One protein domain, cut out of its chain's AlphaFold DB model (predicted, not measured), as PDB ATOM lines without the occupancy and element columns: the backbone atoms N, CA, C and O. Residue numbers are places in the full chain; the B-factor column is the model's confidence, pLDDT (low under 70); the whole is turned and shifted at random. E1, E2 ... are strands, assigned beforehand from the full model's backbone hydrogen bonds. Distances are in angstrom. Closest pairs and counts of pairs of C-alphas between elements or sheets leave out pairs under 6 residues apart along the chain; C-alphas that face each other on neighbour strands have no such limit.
ATOM      1  N   GLN A 497       8.172  98.670 -38.917       86.44
ATOM      2  CA  GLN A 497       7.771 100.018 -38.485       86.44
ATOM      3  C   GLN A 497       8.295 100.393 -37.088       86.44
ATOM      4  O   GLN A 497       8.322 101.574 -36.734       86.44
ATOM      5  N   ARG A 498       8.656  99.396 -36.272       89.44
ATOM      6  CA  ARG A 498       9.034  99.556 -34.866       89.44
ATOM      7  C   ARG A 498       9.876  98.369 -34.403       89.44
ATOM      8  O   ARG A 498       9.526  97.231 -34.700       89.44
ATOM      9  N   PHE A 499      10.929  98.638 -33.641       90.44
ATOM     10  CA  PHE A 499      11.760  97.634 -32.976       90.44
ATOM     11  C   PHE A 499      11.715  97.859 -31.469       90.44
ATOM     12  O   PHE A 499      11.951  98.971 -31.008       90.44
ATOM     13  N   ARG A 500      11.419  96.807 -30.700       89.38
ATOM     14  CA  ARG A 500      11.419  96.849 -29.234       89.38
ATOM     15  C   ARG A 500      12.470  95.890 -28.705       89.38
ATOM     16  O   ARG A 500      12.420  94.701 -29.007       89.38
ATOM     17  N   PHE A 501      13.386  96.409 -27.904       88.44
ATOM     18  CA  PHE A 501      14.381  95.622 -27.191       88.44
ATOM     19  C   PHE A 501      13.932  95.496 -25.742       88.44
ATOM     20  O   PHE A 501      13.836  96.501 -25.042       88.44
ATOM     21  N   VAL A 502      13.641  94.273 -25.305       84.62
ATOM     22  CA  VAL A 502      13.282  93.958 -23.917       84.62
ATOM     23  C   VAL A 502      14.540  93.401 -23.243       84.62
ATOM     24  O   VAL A 502      14.940  92.282 -23.574       84.62
ATOM     25  N   PRO A 503      15.232  94.174 -22.386       79.62
ATOM     26  CA  PRO A 503      16.307  93.648 -21.551       79.62
ATOM     27  C   PRO A 503      15.886  92.421 -20.729       79.62
ATOM     28  O   PRO A 503      14.706  92.196 -20.478       79.62
ATOM     29  N   HIS A 504      16.863  91.621 -20.309       78.38
ATOM     30  CA  HIS A 504      16.626  90.503 -19.393       78.38
ATOM     31  C   HIS A 504      16.179  91.015 -18.010       78.38
ATOM     32  O   HIS A 504      16.633  92.079 -17.593       78.38
ATOM     33  N   ASP A 505      15.319  90.253 -17.323       80.00
ATOM     34  CA  ASP A 505      14.828  90.526 -15.960       80.00
ATOM     35  C   ASP A 505      14.139  91.889 -15.748       80.00
ATOM     36  O   ASP A 505      14.392  92.585 -14.766       80.00
ATOM     37  N   ILE A 506      13.232  92.271 -16.652       77.44
ATOM     38  CA  ILE A 506      12.385  93.465 -16.494       77.44
ATOM     39  C   ILE A 506      10.896  93.134 -16.617       77.44
ATOM     40  O   ILE A 506      10.512  92.152 -17.258       77.44
ATOM     41  N   ASP A 507      10.052  93.981 -16.028       76.06
ATOM     42  CA  ASP A 507       8.602  93.808 -16.053       76.06
ATOM     43  C   ASP A 507       8.009  94.008 -17.455       76.06
ATOM     44  O   ASP A 507       8.502  94.774 -18.294       76.06
ATOM     45  N   SER A 508       6.873  93.348 -17.693       73.44
ATOM     46  CA  SER A 508       6.097  93.505 -18.923       73.44
ATOM     47  C   SER A 508       5.753  94.978 -19.170       73.44
ATOM     48  O   SER A 508       5.041  95.605 -18.388       73.44
ATOM     49  N   GLY A 509       6.215  95.516 -20.300       76.44
ATOM     50  CA  GLY A 509       5.986  96.908 -20.701       76.44
ATOM     51  C   GLY A 509       7.226  97.799 -20.629       76.44
ATOM     52  O   GLY A 509       7.194  98.896 -21.185       76.44
ATOM     53  N   GLN A 510       8.325  97.324 -20.038       84.31
ATOM     54  CA  GLN A 510       9.623  97.994 -20.080       84.31
ATOM     55  C   GLN A 510      10.417  97.513 -21.307       84.31
ATOM     56  O   GLN A 510      10.577  96.317 -21.529       84.31
ATOM     57  N   TYR A 511      10.854  98.440 -22.164       89.00
ATOM     58  CA  TYR A 511      11.658  98.145 -23.357       89.00
ATOM     59  C   TYR A 511      12.315  99.413 -23.905       89.00
ATOM     60  O   TYR A 511      11.800 100.511 -23.721       89.00
ATOM     61  N   LEU A 512      13.421  99.266 -24.634       89.75
ATOM     62  CA  LEU A 512      13.934 100.324 -25.502       89.75
ATOM     63  C   LEU A 512      13.209 100.254 -26.845       89.75
ATOM     64  O   LEU A 512      13.192  99.214 -27.504       89.75
ATOM     65  N   ASP A 513      12.611 101.365 -27.248       91.44
ATOM     66  CA  ASP A 513      11.769 101.450 -28.431       91.44
ATOM     67  C   ASP A 513      12.426 102.270 -29.537       91.44
ATOM     68  O   ASP A 513      12.845 103.403 -29.301       91.44
ATOM     69  N   VAL A 514      12.469 101.719 -30.749       92.50
ATOM     70  CA  VAL A 514      13.003 102.379 -31.944       92.50
ATOM     71  C   VAL A 514      11.907 102.453 -32.994       92.50
ATOM     72  O   VAL A 514      11.476 101.430 -33.527       92.50
ATOM     73  N   PHE A 515      11.423 103.658 -33.279       92.06
ATOM     74  CA  PHE A 515      10.302 103.870 -34.195       92.06
ATOM     75  C   PHE A 515      10.323 105.274 -34.801       92.06
ATOM     76  O   PHE A 515      11.090 106.138 -34.388       92.06
ATOM     77  N   ALA A 516       9.463 105.496 -35.789       89.00
ATOM     78  CA  ALA A 516       9.304 106.784 -36.445       89.00
ATOM     79  C   ALA A 516       8.302 107.692 -35.700       89.00
ATOM     80  O   ALA A 516       7.130 107.333 -35.561       89.00
ATOM     81  N   ILE A 517       8.723 108.893 -35.295       88.25
ATOM     82  CA  ILE A 517       7.837 109.969 -34.814       88.25
ATOM     83  C   ILE A 517       7.597 110.998 -35.919       88.25
ATOM     84  O   ILE A 517       8.396 111.115 -36.843       88.25
ATOM     85  N   SER A 518       6.478 111.724 -35.866       87.50
ATOM     86  CA  SER A 518       6.275 112.879 -36.753       87.50
ATOM     87  C   SER A 518       7.310 113.952 -36.436       87.50
ATOM     88  O   SER A 518       7.502 114.273 -35.266       87.50
ATOM     89  N   ASN A 519       7.949 114.503 -37.467       81.69
ATOM     90  CA  ASN A 519       8.802 115.669 -37.284       81.69
ATOM     91  C   ASN A 519       7.971 116.880 -36.830       81.69
ATOM     92  O   ASN A 519       6.751 116.931 -37.016       81.69
ATOM     93  N   THR A 520       8.647 117.884 -36.274       69.12
ATOM     94  CA  THR A 520       8.041 119.091 -35.683       69.12
ATOM     95  C   THR A 520       7.186 119.909 -36.672       69.12
ATOM     96  O   THR A 520       6.425 120.771 -36.250       69.12
ATOM     97  N   GLY A 521       7.269 119.630 -37.982       69.69
ATOM     98  CA  GLY A 521       6.502 120.293 -39.048       69.69
ATOM     99  C   GLY A 521       5.440 119.433 -39.751       69.69
ATOM    100  O   GLY A 521       4.848 119.896 -40.722       69.69
ATOM    101  N   GLY A 522       5.217 118.181 -39.334       69.56
ATOM    102  CA  GLY A 522       4.198 117.282 -39.907       69.56
ATOM    103  C   GLY A 522       4.455 116.766 -41.336       69.56
ATOM    104  O   GLY A 522       3.649 115.999 -41.854       69.56
ATOM    105  N   GLN A 523       5.565 117.152 -41.969       72.12
ATOM    106  CA  GLN A 523       5.916 116.834 -43.365       72.12
ATOM    107  C   GLN A 523       6.823 115.594 -43.499       72.12
ATOM    108  O   GLN A 523       7.140 115.173 -44.608       72.12
ATOM    109  N   GLY A 524       7.277 115.001 -42.388       78.31
ATOM    110  CA  GLY A 524       8.215 113.877 -42.399       78.31
ATOM    111  C   GLY A 524       8.213 113.054 -41.113       78.31
ATOM    112  O   GLY A 524       7.505 113.356 -40.148       78.31
ATOM    113  N   LYS A 525       9.008 111.982 -41.111       85.12
ATOM    114  CA  LYS A 525       9.194 111.084 -39.971       85.12
ATOM    115  C   LYS A 525      10.663 111.041 -39.559       85.12
ATOM    116  O   LYS A 525      11.531 110.943 -40.418       85.12
ATOM    117  N   GLU A 526      10.921 111.064 -38.260       88.31
ATOM    118  CA  GLU A 526      12.261 110.985 -37.672       88.31
ATOM    119  C   GLU A 526      12.382 109.736 -36.802       88.31
ATOM    120  O   GLU A 526      11.405 109.295 -36.194       88.31
ATOM    121  N   ILE A 527      13.578 109.147 -36.752       89.56
ATOM    122  CA  ILE A 527      13.841 107.986 -35.900       89.56
ATOM    123  C   ILE A 527      13.941 108.461 -34.451       89.56
ATOM    124  O   ILE A 527      14.727 109.347 -34.128       89.56
ATOM    125  N   CYS A 528      13.169 107.831 -33.575       89.25
ATOM    126  CA  CYS A 528      13.155 108.081 -32.146       89.25
ATOM    127  C   CYS A 528      13.642 106.839 -31.395       89.25
ATOM    128  O   CYS A 528      13.163 105.733 -31.653       89.25
ATOM    129  N   LEU A 529      14.569 107.047 -30.454       91.62
ATOM    130  CA  LEU A 529      14.913 106.102 -29.391       91.62
ATOM    131  C   LEU A 529      14.168 106.543 -28.127       91.62
ATOM    132  O   LEU A 529      14.395 107.653 -27.649       91.62
ATOM    133  N   ARG A 530      13.263 105.714 -27.598       89.81
ATOM    134  CA  ARG A 530      12.357 106.112 -26.507       89.81
ATOM    135  C   ARG A 530      12.237 105.052 -25.413       89.81
ATOM    136  O   ARG A 530      12.109 103.866 -25.711       89.81
ATOM    137  N   SER A 531      12.158 105.514 -24.162       89.31
ATOM    138  CA  SER A 531      11.618 104.746 -23.031       89.31
ATOM    139  C   SER A 531      10.090 104.902 -22.958       89.31
ATOM    140  O   SER A 531       9.595 106.029 -23.040       89.31
ATOM    141  N   PRO A 532       9.305 103.817 -22.820       86.62
ATOM    142  CA  PRO A 532       7.845 103.881 -22.776       86.62
ATOM    143  C   PRO A 532       7.299 104.569 -21.515       86.62
ATOM    144  O   PRO A 532       6.126 104.935 -21.500       86.62
ATOM    145  N   ILE A 533       8.127 104.753 -20.482       86.00
ATOM    146  CA  ILE A 533       7.753 105.379 -19.214       86.00
ATOM    147  C   ILE A 533       8.475 106.732 -19.108       86.00
ATOM    148  O   ILE A 533       9.700 106.806 -19.233       86.00
ATOM    149  N   ALA A 534       7.716 107.806 -18.874       83.75
ATOM    150  CA  ALA A 534       8.256 109.162 -18.753       83.75
ATOM    151  C   ALA A 534       9.265 109.272 -17.598       83.75
ATOM    152  O   ALA A 534       9.055 108.686 -16.540       83.75
ATOM    153  N   ASN A 535      10.339 110.044 -17.801       81.25
ATOM    154  CA  ASN A 535      11.397 110.293 -16.811       81.25
ATOM    155  C   ASN A 535      12.093 109.018 -16.287       81.25
ATOM    156  O   ASN A 535      12.552 108.984 -15.149       81.25
ATOM    157  N   THR A 536      12.179 107.962 -17.107       82.31
ATOM    158  CA  THR A 536      12.879 106.716 -16.751       82.31
ATOM    159  C   THR A 536      13.778 106.210 -17.876       82.31
ATOM    160  O   THR A 536      13.516 106.441 -19.060       82.31
ATOM    161  N   GLY A 537      14.795 105.441 -17.489       83.62
ATOM    162  CA  GLY A 537      15.775 104.848 -18.393       83.62
ATOM    163  C   GLY A 537      17.042 105.691 -18.507       83.62
ATOM    164  O   GLY A 537      17.007 106.916 -18.412       83.62
ATOM    165  N   TYR A 538      18.169 105.016 -18.720       85.25
ATOM    166  CA  TYR A 538      19.476 105.646 -18.873       85.25
ATOM    167  C   TYR A 538      20.076 105.319 -20.242       85.25
ATOM    168  O   TYR A 538      19.937 104.201 -20.743       85.25
TER     169      TYR A 538
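Overview. This is residues 497 to 538 of the 667 residues of the protein "Peptidase S74 domain-containing protein" of Lederbergia galactosidilyticus (UniProt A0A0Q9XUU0). One small sheet of three strands, E1, E2 and E3, winds back and forth as a narrow slab, with the loop of residues 502 to 511 at one end and that of residues 519 to 524 at the other. No named helix covers either face, and the last residues, 531 to 538, form a tail beyond E3. The printed part has 42 residues, 17 of them, under half, in named strands; the class is all strand, and the sheet's order, E1, E2, E3, is antiparallel throughout. The whole is loose, with a radius of gyration of the C-alphas of 12.1 A, and elongated, spanning 39 by 22 by 15 A.

Arrangement. E1, residues 498 to 501, and E2, residues 512 to 518, form an antiparallel hairpin with directions 158 degrees apart. C-alphas 498 and 515 face each other at 4.5 A, and N 499 and O 514, 2.8 A apart, are within hydrogen-bond range. E2 and E3, residues 525 to 530, form a second antiparallel hairpin, at 153 degrees. C-alphas 518 and 525 face each other at 4.7 A, and N 528 and O 515 are within hydrogen-bond range at 2.8 A. The three strands make a meander, each the antiparallel neighbour of the one before; E1 and E3 are edge strands and E2 is the inner one.

Along the chain. E1 begins at C-alpha 498, (9.034, 99.556, -34.866), and measures 10.1 A from first to last C-alpha. E2 is the longest strand, 7 residues and 18.5 A. E3 measures 14.7 A and ends at C-alpha 530, (12.357, 106.112, -26.507).

Size, cuts and confidence. The two C-alphas farthest apart, of Asp 505 and Gln 523, are 39.0 A apart. The printed part has no cut, and both links are short. The mean pLDDT of the printed part is 84.0, with residues 520 to 522 under 70.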